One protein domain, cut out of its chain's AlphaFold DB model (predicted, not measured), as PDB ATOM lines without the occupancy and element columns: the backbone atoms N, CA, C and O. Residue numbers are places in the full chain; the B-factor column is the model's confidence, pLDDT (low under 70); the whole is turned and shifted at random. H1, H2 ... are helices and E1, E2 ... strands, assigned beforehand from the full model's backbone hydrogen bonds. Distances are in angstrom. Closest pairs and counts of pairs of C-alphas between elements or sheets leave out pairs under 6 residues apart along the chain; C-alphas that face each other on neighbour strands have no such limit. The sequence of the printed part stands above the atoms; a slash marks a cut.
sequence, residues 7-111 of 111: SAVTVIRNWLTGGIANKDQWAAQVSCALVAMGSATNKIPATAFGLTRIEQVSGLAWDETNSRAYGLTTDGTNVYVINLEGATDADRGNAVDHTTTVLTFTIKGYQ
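AT A GLANCE: This is residues 7 to 111 of the 111 residues of an uncharacterized protein of Flavobacteriales bacterium (UniProt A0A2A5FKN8). A strongly twisted sheet of seven strands rolls into an incomplete barrel, with H1 and residues 44 to 45 at the gap between E1 and E6. The tip of the E1-E2 hairpin makes one end of the length, and the unnamed loop of residues 83 to 100 the other. The printed part has 105 residues and is mostly strand, with one named helix, H1, which comes after E2 and before E3 along the chain, and seven named strands; the sheet is branched, and its neighbour pairs, E1 and E2, E2 and E7, E3 and E7, E4 and E5, E4 and E7, E5 and E6, are antiparallel. It is compact, with a radius of gyration of the C-alphas of 13.8 A, and elongated, spanning 45 by 28 by 23 A.

HOW THE PARTS SIT: E7, residues 101 to 110, has E2, residues 23 to 34, on one side, with N 28 and O 107 at 2.9 A. On its other side are E3, residues 53 to 57, with N 55 and O 108 at 2.8 A, and E4, residues 60 to 63, with N 62 and O 104 at 3.0 A. E1, residues 9 to 20, forms a hairpin with E2, with N 15 and O 27 at 2.9 A. E4, E5, residues 68 to 74, and E6, residues 78 to 82, form a meander, each strand the antiparallel neighbour of the one before; N 61 and O 70 are 2.8 A apart, N 73 and O 80 3.0 A. With E7 they make a Greek key, the first strand the antiparallel neighbour of the fourth. H1, residues 46 to 49, is on the sheet at a height of 6.0 A, over none of its strands; its one O i to N i+3 pair is within hydrogen-bond range, and it is too short for an i+4 pair. The closest C-alphas of H1 and E1, Ala 48 and Val 9, are 6.4 A apart.

IN THESE COORDINATES: E1 begins at C-alpha 9 (14.883, -47.816, 24.436), spans 26.7 A and bends by 84 degrees at residue 12. E2 spans 29.2 A; E7 spans 26.3 A, ending at C-alpha 110 (-1.538, -49.041, 28.043).

THE WHOLE: The C-alphas farthest apart, Ala 21 and Gly 86, are 45.8 A apart. The printed part has no cut. The links E2 to H1 and E6 to E7 are long. Residues 36 to 42 and 86 have pLDDT under 70.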
ATOM      1  N   SER A   7      16.569 -52.402  26.854       82.94
ATOM      2  CA  SER A   7      17.790 -51.635  27.132       82.94
ATOM      3  C   SER A   7      18.221 -50.701  25.995       82.94
ATOM      4  O   SER A   7      19.041 -49.819  26.222       82.94
ATOM      5  N   ALA A   8      17.712 -50.898  24.777       85.81
ATOM      6  CA  ALA A   8      17.964 -50.022  23.636       85.81
ATOM      7  C   ALA A   8      16.923 -48.893  23.509       85.81
ATOM      8  O   ALA A   8      17.044 -48.049  22.619       85.81
ATOM      9  N   VAL A   9      15.918 -48.853  24.391       89.62
ATOM     10  CA  VAL A   9      14.883 -47.816  24.436       89.62
ATOM     11  C   VAL A   9      15.068 -46.961  25.684       89.62
ATOM     12  O   VAL A   9      15.111 -47.447  26.808       89.62
ATOM     13  N   THR A  10      15.148 -45.652  25.480       92.94
ATOM     14  CA  THR A  10      15.207 -44.649  26.541       92.94
ATOM     15  C   THR A  10      13.936 -43.813  26.519       92.94
ATOM     16  O   THR A  10      13.620 -43.168  25.520       92.94
ATOM     17  N   VAL A  11      13.206 -43.779  27.633       92.75
ATOM     18  CA  VAL A  11      12.080 -42.854  27.812       92.75
ATOM     19  C   VAL A  11      12.638 -41.478  28.170       92.75
ATOM     20  O   VAL A  11      13.231 -41.308  29.230       92.75
ATOM     21  N   ILE A  12      12.449 -40.491  27.291       93.75
ATOM     22  CA  ILE A  12      12.921 -39.114  27.510       93.75
ATOM     23  C   ILE A  12      11.995 -38.395  28.491       93.75
ATOM     24  O   ILE A  12      12.433 -37.719  29.419       93.75
ATOM     25  N   ARG A  13      10.688 -38.519  28.259       93.75
ATOM     26  CA  ARG A  13       9.630 -37.952  29.098       93.75
ATOM     27  C   ARG A  13       8.348 -38.732  28.892       93.75
ATOM     28  O   ARG A  13       8.102 -39.229  27.794       93.75
ATOM     29  N   ASN A  14       7.521 -38.785  29.925       93.06
ATOM     30  CA  ASN A  14       6.233 -39.453  29.881       93.06
ATOM     31  C   ASN A  14       5.147 -38.650  30.597       93.06
ATOM     32  O   ASN A  14       5.432 -37.721  31.354       93.06
ATOM     33  N   TRP A  15       3.896 -38.971  30.290       93.62
ATOM     34  CA  TRP A  15       2.727 -38.387  30.926       93.62
ATOM     35  C   TRP A  15       1.523 -39.318  30.792       93.62
ATOM     36  O   TRP A  15       1.396 -40.097  29.844       93.62
ATOM     37  N   LEU A  16       0.608 -39.212  31.750       92.12
ATOM     38  CA  LEU A  16      -0.683 -39.884  31.686       92.12
ATOM     39  C   LEU A  16      -1.634 -39.072  30.805       92.12
ATOM     40  O   LEU A  16      -1.710 -37.849  30.909       92.12
ATOM     41  N   THR A  17      -2.357 -39.759  29.927       91.88
ATOM     42  CA  THR A  17      -3.334 -39.154  29.001       91.88
ATOM     43  C   THR A  17      -4.780 -39.487  29.351       91.88
ATOM     44  O   THR A  17      -5.700 -38.887  28.805       91.88
ATOM     45  N   GLY A  18      -4.980 -40.420  30.280       89.12
ATOM     46  CA  GLY A  18      -6.279 -40.877  30.749       89.12
ATOM     47  C   GLY A  18      -6.132 -42.196  31.498       89.12
ATOM     48  O   GLY A  18      -5.044 -42.767  31.555       89.12
ATOM     49  N   GLY A  19      -7.225 -42.692  32.063       84.94
ATOM     50  CA  GLY A  19      -7.238 -43.995  32.714       84.94
ATOM     51  C   GLY A  19      -8.632 -44.383  33.186       84.94
ATOM     52  O   GLY A  19      -9.479 -43.526  33.443       84.94
ATOM     53  N   ILE A  20      -8.873 -45.686  33.282       82.50
ATOM     54  CA  ILE A  20     -10.050 -46.261  33.935       82.50
ATOM     55  C   ILE A  20      -9.598 -47.483  34.728       82.50
ATOM     56  O   ILE A  20      -8.809 -48.269  34.220       82.50
ATOM     57  N   ALA A  21     -10.080 -47.611  35.966       81.25
ATOM     58  CA  ALA A  21      -9.871 -48.727  36.899       81.25
ATOM     59  C   ALA A  21      -8.787 -49.756  36.494       81.25
ATOM     60  O   ALA A  21      -9.070 -50.730  35.794       81.25
ATOM     61  N   ASN A  22      -7.563 -49.558  37.000       76.81
ATOM     62  CA  ASN A  22      -6.386 -50.418  36.790       76.81
ATOM     63  C   ASN A  22      -5.840 -50.460  35.351       76.81
ATOM     64  O   ASN A  22      -5.099 -51.380  35.010       76.81
ATOM     65  N   LYS A  23      -6.206 -49.491  34.506       81.75
ATOM     66  CA  LYS A  23      -5.597 -49.270  33.192       81.75
ATOM     67  C   LYS A  23      -5.301 -47.796  33.004       81.75
ATOM     68  O   LYS A  23      -6.222 -46.993  32.832       81.75
ATOM     69  N   ASP A  24      -4.017 -47.480  32.966       88.62
ATOM     70  CA  ASP A  24      -3.536 -46.134  32.712       88.62
ATOM     71  C   ASP A  24      -3.108 -46.013  31.252       88.62
ATOM     72  O   ASP A  24      -2.338 -46.815  30.722       88.62
ATOM     73  N   GLN A  25      -3.659 -45.008  30.577       89.94
ATOM     74  CA  GLN A  25      -3.294 -44.675  29.212       89.94
ATOM     75  C   GLN A  25      -2.091 -43.741  29.260       89.94
ATOM     76  O   GLN A  25      -2.188 -42.551  29.581       89.94
ATOM     77  N   TRP A  26      -0.944 -44.303  28.934       92.56
ATOM     78  CA  TRP A  26       0.353 -43.673  29.047       92.56
ATOM     79  C   TRP A  26       0.836 -43.193  27.684       92.56
ATOM     80  O   TRP A  26       0.647 -43.864  26.668       92.56
ATOM     81  N   ALA A  27       1.473 -42.030  27.656       93.81
ATOM     82  CA  ALA A  27       2.181 -41.544  26.487       93.81
ATOM     83  C   ALA A  27       3.602 -41.140  26.864       93.81
ATOM     84  O   ALA A  27       3.855 -40.644  27.963       93.81
ATOM     85  N   ALA A  28       4.526 -41.322  25.929       94.44
ATOM     86  CA  ALA A  28       5.899 -40.899  26.114       94.44
ATOM     87  C   ALA A  28       6.584 -40.515  24.822       94.44
ATOM     88  O   ALA A  28       6.331 -41.079  23.758       94.44
ATOM     89  N   GLN A  29       7.531 -39.598  24.969       95.31
ATOM     90  CA  GLN A  29       8.584 -39.420  23.991       95.31
ATOM     91  C   GLN A  29       9.729 -40.371  24.330       95.31
ATOM     92  O   GLN A  29      10.223 -40.392  25.462       95.31
ATOM     93  N   VAL A  30      10.159 -41.133  23.334       94.31
ATOM     94  CA  VAL A  30      11.171 -42.177  23.465       94.31
ATOM     95  C   VAL A  30      12.283 -41.958  22.449       94.31
ATOM     96  O   VAL A  30      12.034 -41.463  21.350       94.31
ATOM     97  N   SER A  31      13.499 -42.326  22.836       92.81
ATOM     98  CA  SER A  31      14.651 -42.484  21.955       92.81
ATOM     99  C   SER A  31      14.997 -43.966  21.883       92.81
ATOM    100  O   SER A  31      15.018 -44.654  22.902       92.81
ATOM    101  N   CYS A  32      15.220 -44.479  20.683       89.38
ATOM    102  CA  CYS A  32      15.354 -45.899  20.414       89.38
ATOM    103  C   CYS A  32      16.577 -46.146  19.528       89.38
ATOM    104  O   CYS A  32      16.597 -45.735  18.368       89.38
ATOM    105  N   ALA A  33      17.580 -46.845  20.057       88.88
ATOM    106  CA  ALA A  33      18.783 -47.207  19.321       88.88
ATOM    107  C   ALA A  33      18.561 -48.504  18.533       88.88
ATOM    108  O   ALA A  33      18.568 -49.600  19.090       88.88
ATOM    109  N   LEU A  34      18.389 -48.389  17.219       83.31
ATOM    110  CA  LEU A  34      18.254 -49.531  16.323       83.31
ATOM    111  C   LEU A  34      19.634 -50.127  16.033       83.31
ATOM    112  O   LEU A  34      20.372 -49.674  15.155       83.31
ATOM    113  N   VAL A  35      20.000 -51.145  16.806       74.75
ATOM    114  CA  VAL A  35      21.184 -51.978  16.560       74.75
ATOM    115  C   VAL A  35      20.828 -53.121  15.606       74.75
ATOM    116  O   VAL A  35      19.660 -53.456  15.453       74.75
ATOM    117  N   ALA A  36      21.809 -53.706  14.915       65.56
ATOM    118  CA  ALA A  36      21.549 -54.801  13.979       65.56
ATOM    119  C   ALA A  36      20.880 -55.992  14.689       65.56
ATOM    120  O   ALA A  36      21.523 -56.649  15.508       65.56
ATOM    121  N   MET A  37      19.611 -56.285  14.373       60.03
ATOM    122  CA  MET A  37      18.888 -57.418  14.956       60.03
ATOM    123  C   MET A  37      18.421 -58.390  13.867       60.03
ATOM    124  O   MET A  37      17.311 -58.348  13.364       60.03
ATOM    125  N   GLY A  38      19.311 -59.319  13.514       53.09
ATOM    126  CA  GLY A  38      18.961 -60.604  12.900       53.09
ATOM    127  C   GLY A  38      18.017 -60.579  11.690       53.09
ATOM    128  O   GLY A  38      16.872 -60.995  11.830       53.09
ATOM    129  N   SER A  39      18.543 -60.177  10.526       54.69
ATOM    130  CA  SER A  39      18.159 -60.510   9.129       54.69
ATOM    131  C   SER A  39      16.673 -60.563   8.713       54.69
ATOM    132  O   SER A  39      16.375 -61.043   7.620       54.69
ATOM    133  N   ALA A  40      15.740 -60.140   9.557       60.91
ATOM    134  CA  ALA A  40      14.311 -60.108   9.296       60.91
ATOM    135  C   ALA A  40      13.671 -59.043  10.189       60.91
ATOM    136  O   ALA A  40      13.550 -59.281  11.391       60.91
ATOM    137  N   THR A  41      13.241 -57.941   9.569       67.75
ATOM    138  CA  THR A  41      12.487 -56.797  10.111       67.75
ATOM    139  C   THR A  41      12.511 -56.677  11.642       67.75
ATOM    140  O   THR A  41      11.716 -57.319  12.340       67.75
ATOM    141  N   ASN A  42      13.373 -55.796  12.139       69.81
ATOM    142  CA  ASN A  42      13.501 -55.328  13.504       69.81
ATOM    143  C   ASN A  42      12.119 -54.887  13.976       69.81
ATOM    144  O   ASN A  42      11.496 -53.991  13.397       69.81
ATOM    145  N   LYS A  43      11.639 -55.524  15.039       83.31
ATOM    146  CA  LYS A  43      10.408 -55.122  15.714       83.31
ATOM    147  C   LYS A  43      10.766 -54.430  17.004       83.31
ATOM    148  O   LYS A  43      11.644 -54.892  17.726       83.31
ATOM    149  N   ILE A  44      10.056 -53.357  17.327       88.31
ATOM    150  CA  ILE A  44      10.175 -52.722  18.636       88.31
ATOM    151  C   ILE A  44       8.914 -53.082  19.428       88.31
ATOM    152  O   ILE A  44       7.865 -52.471  19.197       88.31
ATOM    153  N   PRO A  45       8.952 -54.104  20.300       90.50
ATOM    154  CA  PRO A  45       7.752 -54.581  20.975       90.50
ATOM    155  C   PRO A  45       7.244 -53.574  22.011       90.50
ATOM    156  O   PRO A  45       8.017 -52.804  22.580       90.50
ATOM    157  N   ALA A  46       5.947 -53.624  22.323       91.81
ATOM    158  CA  ALA A  46       5.309 -52.814  23.366       91.81
ATOM    159  C   ALA A  46       6.061 -52.904  24.707       91.81
ATOM    160  O   ALA A  46       6.267 -51.901  25.394       91.81
ATOM    161  N   THR A  47       6.558 -54.100  25.027       91.31
ATOM    162  CA  THR A  47       7.324 -54.392  26.242       91.31
ATOM    163  C   THR A  47       8.650 -53.639  26.313       91.31
ATOM    164  O   THR A  47       9.102 -53.342  27.416       91.31
ATOM    165  N   ALA A  48       9.247 -53.253  25.177       89.94
ATOM    166  CA  ALA A  48      10.447 -52.414  25.159       89.94
ATOM    167  C   ALA A  48      10.174 -50.995  25.686       89.94
ATOM    168  O   ALA A  48      11.085 -50.336  26.178       89.94
ATOM    169  N   PHE A  49       8.916 -50.547  25.641       89.75
ATOM    170  CA  PHE A  49       8.463 -49.276  26.213       89.75
ATOM    171  C   PHE A  49       7.858 -49.433  27.617       89.75
ATOM    172  O   PHE A  49       7.384 -48.453  28.184       89.75
ATOM    173  N   GLY A  50       7.830 -50.653  28.166       88.69
ATOM    174  CA  GLY A  50       7.096 -50.967  29.393       88.69
ATOM    175  C   GLY A  50       5.574 -50.987  29.217       88.69
ATOM    176  O   GLY A  50       4.856 -50.861  30.200       88.69
ATOM    177  N   LEU A  51       5.079 -51.133  27.982       90.81
ATOM    178  CA  LEU A  51       3.652 -51.153  27.660       90.81
ATOM    179  C   LEU A  51       3.147 -52.580  27.440       90.81
ATOM    180  O   LEU A  51       3.851 -53.440  26.909       90.81
ATOM    181  N   THR A  52       1.883 -52.812  27.780       92.12
ATOM    182  CA  THR A  52       1.160 -54.050  27.457       92.12
ATOM    183  C   THR A  52       0.523 -54.000  26.070       92.12
ATOM    184  O   THR A  52       0.336 -55.038  25.436       92.12
ATOM    185  N   ARG A  53       0.202 -52.797  25.576       93.06
ATOM    186  CA  ARG A  53      -0.370 -52.572  24.243       93.06
ATOM    187  C   ARG A  53      -0.037 -51.178  23.732       93.06
ATOM    188  O   ARG A  53      -0.124 -50.211  24.483       93.06
ATOM    189  N   ILE A  54       0.243 -51.075  22.437       95.12
ATOM    190  CA  ILE A  54       0.400 -49.806  21.725       95.12
ATOM    191  C   ILE A  54      -0.949 -49.434  21.109       95.12
ATOM    192  O   ILE A  54      -1.624 -50.262  20.499       95.12
ATOM    193  N   GLU A  55      -1.360 -48.187  21.274       94.31
ATOM    194  CA  GLU A  55      -2.537 -47.650  20.593       94.31
ATOM    195  C   GLU A  55      -2.159 -46.743  19.437       94.31
ATOM    196  O   GLU A  55      -2.798 -46.776  18.388       94.31
ATOM    197  N   GLN A  56      -1.148 -45.902  19.647       94.44
ATOM    198  CA  GLN A  56      -0.709 -44.924  18.665       94.44
ATOM    199  C   GLN A  56       0.804 -44.759  18.739       94.44
ATOM    200  O   GLN A  56       1.405 -44.776  19.811       94.44
ATOM    201  N   VAL A  57       1.404 -44.544  17.577       94.56
ATOM    202  CA  VAL A  57       2.784 -44.096  17.421       94.56
ATOM    203  C   VAL A  57       2.764 -42.874  16.510       94.56
ATOM    204  O   VAL A  57       1.880 -42.757  15.657       94.56
ATOM    205  N   SER A  58       3.683 -41.928  16.697       93.94
ATOM    206  CA  SER A  58       3.820 -40.821  15.750       93.94
ATOM    207  C   SER A  58       4.123 -41.376  14.361       93.94
ATOM    208  O   SER A  58       4.954 -42.262  14.232       93.94
ATOM    209  N   GLY A  59       3.482 -40.849  13.314       90.81
ATOM    210  CA  GLY A  59       3.681 -41.355  11.945       90.81
ATOM    211  C   GLY A  59       5.096 -41.145  11.394       90.81
ATOM    212  O   GLY A  59       5.463 -41.759  10.396       90.81
ATOM    213  N   LEU A  60       5.890 -40.293  12.050       90.38
ATOM    214  CA  LEU A  60       7.295 -40.054  11.747       90.38
ATOM    215  C   LEU A  60       8.155 -40.187  13.010       90.38
ATOM    216  O   LEU A  60       7.729 -39.808  14.107       90.38
ATOM    217  N   ALA A  61       9.372 -40.684  12.821       91.62
ATOM    218  CA  ALA A  61      10.493 -40.640  13.754       91.62
ATOM    219  C   ALA A  61      11.582 -39.728  13.188       91.62
ATOM    220  O   ALA A  61      11.826 -39.735  11.981       91.62
ATOM    221  N   TRP A  62      12.267 -38.991  14.056       92.69
ATOM    222  CA  TRP A  62      13.478 -38.266  13.682       92.69
ATOM    223  C   TRP A  62      14.710 -39.091  14.042       92.69
ATOM    224  O   TRP A  62      14.817 -39.553  15.176       92.69
ATOM    225  N   ASP A  63      15.630 -39.265  13.100       90.06
ATOM    226  CA  ASP A  63      16.940 -39.847  13.364       90.06
ATOM    227  C   ASP A  63      17.977 -38.766  13.624       90.06
ATOM    228  O   ASP A  63      18.341 -37.991  12.736       90.06
ATOM    229  N   GLU A  64      18.490 -38.759  14.847       81.44
ATOM    230  CA  GLU A  64      19.525 -37.821  15.272       81.44
ATOM    231  C   GLU A  64      20.890 -38.140  14.647       81.44
ATOM    232  O   GLU A  64      21.715 -37.244  14.495       81.44
ATOM    233  N   THR A  65      21.116 -39.391  14.230       83.75
ATOM    234  CA  THR A  65      22.408 -39.843  13.694       83.75
ATOM    235  C   THR A  65      22.604 -39.383  12.254       83.75
ATOM    236  O   THR A  65      23.635 -38.797  11.929       83.75
ATOM    237  N   ASN A  66      21.614 -39.610  11.384       82.50
ATOM    238  CA  ASN A  66      21.712 -39.270   9.962       82.50
ATOM    239  C   ASN A  66      20.921 -38.011   9.575       82.50
ATOM    240  O   ASN A  66      20.925 -37.640   8.402       82.50
ATOM    241  N   SER A  67      20.259 -37.342  10.531       86.31
ATOM    242  CA  SER A  67      19.428 -36.146  10.299       86.31
ATOM    243  C   SER A  67      18.339 -36.373   9.242       86.31
ATOM    244  O   SER A  67      18.183 -35.596   8.296       86.31
ATOM    245  N   ARG A  68      17.601 -37.481   9.377       86.44
ATOM    246  CA  ARG A  68      16.547 -37.906   8.441       86.44
ATOM    247  C   ARG A  68      15.279 -38.311   9.187       86.44
ATOM    248  O   ARG A  68      15.333 -38.726  10.340       86.44
ATOM    249  N   ALA A  69      14.137 -38.201   8.513       87.50
ATOM    250  CA  ALA A  69      12.863 -38.681   9.037       87.50
ATOM    251  C   ALA A  69      12.556 -40.089   8.514       87.50
ATOM    252  O   ALA A  69      12.741 -40.365   7.328       87.50
ATOM    253  N   TYR A  70      12.031 -40.941   9.387       86.94
ATOM    254  CA  TYR A  70      11.582 -42.291   9.062       86.94
ATOM    255  C   TYR A  70      10.084 -42.429   9.307       86.94
ATOM    256  O   TYR A  70       9.560 -41.872  10.270       86.94
ATOM    257  N   GLY A  71       9.391 -43.177   8.449       88.31
ATOM    258  CA  GLY A  71       7.991 -43.528   8.674       88.31
ATOM    259  C   GLY A  71       7.868 -44.568   9.781       88.31
ATOM    260  O   GLY A  71       8.667 -45.501   9.835       88.31
ATOM    261  N   LEU A  72       6.866 -44.432  10.644       90.19
ATOM    262  CA  LEU A  72       6.551 -45.431  11.662       90.19
ATOM    263  C   LEU A  72       5.125 -45.940  11.498       90.19
ATOM    264  O   LEU A  72       4.213 -45.201  11.128       90.19
ATOM    265  N   THR A  73       4.929 -47.207  11.840       90.62
ATOM    266  CA  THR A  73       3.609 -47.825  11.957       90.62
ATOM    267  C   THR A  73       3.574 -48.793  13.132       90.62
ATOM    268  O   THR A  73       4.608 -49.139  13.705       90.62
ATOM    269  N   THR A  74       2.379 -49.221  13.521       91.62
ATOM    270  CA  THR A  74       2.183 -50.191  14.595       91.62
ATOM    271  C   THR A  74       1.039 -51.144  14.274       91.62
ATOM    272  O   THR A  74       0.035 -50.746  13.689       91.62
ATOM    273  N   ASP A  75       1.186 -52.404  14.686       91.31
ATOM    274  CA  ASP A  75       0.116 -53.413  14.687       91.31
ATOM    275  C   ASP A  75      -0.616 -53.489  16.046       91.31
ATOM    276  O   ASP A  75      -1.489 -54.332  16.246       91.31
ATOM    277  N   GLY A  76      -0.258 -52.612  16.992       91.06
ATOM    278  CA  GLY A  76      -0.758 -52.593  18.367       91.06
ATOM    279  C   GLY A  76       0.072 -53.412  19.364       91.06
ATOM    280  O   GLY A  76      -0.097 -53.260  20.575       91.06
ATOM    281  N   THR A  77       0.999 -54.243  18.889       92.75
ATOM    282  CA  THR A  77       1.937 -55.020  19.716       92.75
ATOM    283  C   THR A  77       3.382 -54.598  19.484       92.75
ATOM    284  O   THR A  77       4.178 -54.620  20.417       92.75
ATOM    285  N   ASN A  78       3.721 -54.171  18.273       90.88
ATOM    286  CA  ASN A  78       5.054 -53.763  17.864       90.88
ATOM    287  C   ASN A  78       4.994 -52.434  17.108       90.88
ATOM    288  O   ASN A  78       4.012 -52.132  16.422       90.88
ATOM    289  N   VAL A  79       6.064 -51.651  17.210       90.56
ATOM    290  CA  VAL A  79       6.367 -50.555  16.288       90.56
ATOM    291  C   VAL A  79       7.292 -51.081  15.197       90.56
ATOM    292  O   VAL A  79       8.230 -51.837  15.467       90.56
ATOM    293  N   TYR A  80       7.023 -50.645  13.972       88.50
ATOM    294  CA  TYR A  80       7.811 -50.936  12.787       88.50
ATOM    295  C   TYR A  80       8.260 -49.639  12.129       88.50
ATOM    296  O   TYR A  80       7.504 -48.666  12.078       88.50
ATOM    297  N   VAL A  81       9.472 -49.655  11.582       86.81
ATOM    298  CA  VAL A  81       9.986 -48.574  10.740       86.81
ATOM    299  C   VAL A  81       9.705 -48.921   9.284       86.81
ATOM    300  O   VAL A  81       9.953 -50.047   8.862       86.81
ATOM    301  N   ILE A  82       9.153 -47.977   8.532       84.62
ATOM    302  CA  ILE A  82       8.781 -48.152   7.126       84.62
ATOM    303  C   ILE A  82       9.965 -47.779   6.237       84.62
ATOM    304  O   ILE A  82      10.593 -46.737   6.451       84.62
ATOM    305  N   ASN A  83      10.213 -48.572   5.190       72.06
ATOM    306  CA  ASN A  83      11.143 -48.152   4.150       72.06
ATOM    307  C   ASN A  83      10.513 -47.064   3.280       72.06
ATOM    308  O   ASN A  83       9.611 -47.343   2.498       72.06
ATOM    309  N   LEU A  84      11.008 -45.835   3.380       72.44
ATOM    310  CA  LEU A  84      10.643 -44.772   2.440       72.44
ATOM    311  C   LEU A  84      11.610 -44.707   1.247       72.44
ATOM    312  O   LEU A  84      11.244 -44.215   0.180       72.44
ATOM    313  N   GLU A  85      12.832 -45.216   1.407       71.69
ATOM    314  CA  GLU A  85      13.901 -45.146   0.414       71.69
ATOM    315  C   GLU A  85      13.855 -46.388  -0.494       71.69
ATOM    316  O   GLU A  85      14.259 -47.491  -0.133       71.69
ATOM    317  N   GLY A  86      13.303 -46.218  -1.698       66.81
ATOM    318  CA  GLY A  86      13.132 -47.313  -2.661       66.81
ATOM    319  C   GLY A  86      11.792 -48.051  -2.562       66.81
ATOM    320  O   GLY A  86      11.621 -49.079  -3.215       66.81
ATOM    321  N   ALA A  87      10.830 -47.528  -1.797       70.12
ATOM    322  CA  ALA A  87       9.462 -48.034  -1.804       70.12
ATOM    323  C   ALA A  87       8.810 -47.877  -3.186       70.12
ATOM    324  O   ALA A  87       8.687 -46.772  -3.719       70.12
ATOM    325  N   THR A  88       8.333 -48.989  -3.738       80.69
ATOM    326  CA  THR A  88       7.374 -48.974  -4.846       80.69
ATOM    327  C   THR A  88       5.963 -48.725  -4.303       80.69
ATOM    328  O   THR A  88       5.737 -48.749  -3.091       80.69
ATOM    329  N   ASP A  89       4.980 -48.503  -5.180       80.19
ATOM    330  CA  ASP A  89       3.578 -48.393  -4.748       80.19
ATOM    331  C   ASP A  89       3.084 -49.664  -4.031       80.19
ATOM    332  O   ASP A  89       2.286 -49.569  -3.101       80.19
ATOM    333  N   ALA A  90       3.630 -50.828  -4.401       81.88
ATOM    334  CA  ALA A  90       3.306 -52.117  -3.798       81.88
ATOM    335  C   ALA A  90       3.897 -52.303  -2.388       81.88
ATOM    336  O   ALA A  90       3.300 -52.997  -1.572       81.88
ATOM    337  N   ASP A  91       5.029 -51.658  -2.084       77.88
ATOM    338  CA  ASP A  91       5.829 -51.945  -0.882       77.88
ATOM    339  C   ASP A  91       5.949 -50.759   0.085       77.88
ATOM    340  O   ASP A  91       6.677 -50.827   1.075       77.88
ATOM    341  N   ARG A  92       5.225 -49.661  -0.163       73.19
ATOM    342  CA  ARG A  92       5.302 -48.422   0.636       73.19
ATOM    343  C   ARG A  92       4.934 -48.596   2.113       73.19
ATOM    344  O   ARG A  92       5.270 -47.741   2.921       73.19
ATOM    345  N   GLY A  93       4.230 -49.668   2.472       71.31
ATOM    346  CA  GLY A  93       3.893 -50.002   3.859       71.31
ATOM    347  C   GLY A  93       4.828 -51.023   4.507       71.31
ATOM    348  O   GLY A  93       4.628 -51.358   5.674       71.31
ATOM    349  N   ASN A  94       5.816 -51.542   3.771       80.94
ATOM    350  CA  ASN A  94       6.644 -52.633   4.261       80.94
ATOM    351  C   ASN A  94       7.630 -52.131   5.313       80.94
ATOM    352  O   ASN A  94       8.304 -51.107   5.163       80.94
ATOM    353  N   ALA A  95       7.713 -52.903   6.387       80.88
ATOM    354  CA  ALA A  95       8.647 -52.657   7.459       80.88
ATOM    355  C   ALA A  95      10.070 -53.065   7.045       80.88
ATOM    356  O   ALA A  95      10.260 -54.053   6.332       80.88
ATOM    357  N   VAL A  96      11.071 -52.325   7.513       79.25
ATOM    358  CA  VAL A  96      12.470 -52.495   7.105       79.25
ATOM    359  C   VAL A  96      13.427 -52.488   8.283       79.25
ATOM    360  O   VAL A  96      13.165 -51.900   9.333       79.25
ATOM    361  N   ASP A  97      14.560 -53.144   8.069       78.06
ATOM    362  CA  ASP A  97      15.689 -53.119   8.979       78.06
ATOM    363  C   ASP A  97      16.494 -51.840   8.796       78.06
ATOM    364  O   ASP A  97      17.138 -51.630   7.768       78.06
ATOM    365  N   HIS A  98      16.510 -51.015   9.837       78.50
ATOM    366  CA  HIS A  98      17.517 -49.977   9.999       78.50
ATOM    367  C   HIS A  98      18.488 -50.382  11.097       78.50
ATOM    368  O   HIS A  98      18.097 -50.921  12.134       78.50
ATOM    369  N   THR A  99      19.765 -50.113  10.862       79.88
ATOM    370  CA  THR A  99      20.843 -50.359  11.817       79.88
ATOM    371  C   THR A  99      21.613 -49.069  12.045       79.88
ATOM    372  O   THR A  99      21.633 -48.191  11.180       79.88
ATOM    373  N   THR A 100      22.295 -48.947  13.186       78.50
ATOM    374  CA  THR A 100      23.166 -47.789  13.491       78.50
ATOM    375  C   THR A 100      22.419 -46.448  13.456       78.50
ATOM    376  O   THR A 100      22.957 -45.428  13.046       78.50
ATOM    377  N   THR A 101      21.152 -46.463  13.864       84.56
ATOM    378  CA  THR A 101      20.236 -45.315  13.794       84.56
ATOM    379  C   THR A 101      19.598 -45.110  15.165       84.56
ATOM    380  O   THR A 101      19.260 -46.092  15.830       84.56
ATOM    381  N   VAL A 102      19.416 -43.860  15.597       89.81
ATOM    382  CA  VAL A 102      18.743 -43.537  16.867       89.81
ATOM    383  C   VAL A 102      17.485 -42.747  16.559       89.81
ATOM    384  O   VAL A 102      17.561 -41.591  16.155       89.81
ATOM    385  N   LEU A 103      16.328 -43.380  16.744       90.88
ATOM    386  CA  LEU A 103      15.034 -42.789  16.422       90.88
ATOM    387  C   LEU A 103      14.389 -42.162  17.649       90.88
ATOM    388  O   LEU A 103      14.144 -42.847  18.642       90.88
ATOM    389  N   THR A 104      14.019 -40.892  17.532       94.00
ATOM    390  CA  THR A 104      13.226 -40.171  18.525       94.00
ATOM    391  C   THR A 104      11.794 -40.000  18.018       94.00
ATOM    392  O   THR A 104      11.559 -39.453  16.936       94.00
ATOM    393  N   PHE A 105      10.817 -40.474  18.795       94.19
ATOM    394  CA  PHE A 105       9.396 -40.445  18.433       94.19
ATOM    395  C   PHE A 105       8.478 -40.459  19.660       94.19
ATOM    396  O   PHE A 105       8.941 -40.529  20.797       94.19
ATOM    397  N   THR A 106       7.164 -40.342  19.440       95.62
ATOM    398  CA  THR A 106       6.161 -40.406  20.518       95.62
ATOM    399  C   THR A 106       5.321 -41.667  20.388       95.62
ATOM    400  O   THR A 106       4.897 -42.021  19.289       95.62
ATOM    401  N   ILE A 107       5.057 -42.326  21.510       95.25
ATOM    402  CA  ILE A 107       4.210 -43.512  21.592       95.25
ATOM    403  C   ILE A 107       3.133 -43.320  22.652       95.25
ATOM    404  O   ILE A 107       3.333 -42.614  23.641       95.25
ATOM    405  N   LYS A 108       1.981 -43.947  22.433       95.31
ATOM    406  CA  LYS A 108       0.853 -43.989  23.353       95.31
ATOM    407  C   LYS A 108       0.341 -45.415  23.463       95.31
ATOM    408  O   LYS A 108       0.173 -46.098  22.450       95.31
ATOM    409  N   GLY A 109       0.051 -45.848  24.677       94.19
ATOM    410  CA  GLY A 109      -0.446 -47.187  24.928       94.19
ATOM    411  C   GLY A 109      -0.940 -47.382  26.348       94.19
ATOM    412  O   GLY A 109      -1.104 -46.428  27.104       94.19
ATOM    413  N   TYR A 110      -1.180 -48.638  26.692       91.50
ATOM    414  CA  TYR A 110      -1.538 -49.041  28.043       91.50
ATOM    415  C   TYR A 110      -0.331 -49.647  28.732       91.50
ATOM    416  O   TYR A 110       0.356 -50.490  28.146       91.50
ATOM    417  N   GLN A 111      -0.102 -49.209  29.964       85.44
ATOM    418  CA  GLN A 111       0.824 -49.847  30.887       85.44
ATOM    419  C   GLN A 111       0.088 -50.907  31.709       85.44
ATOM    420  O   GLN A 111      -1.097 -50.678  32.047       85.44
TER     421      GLN A 111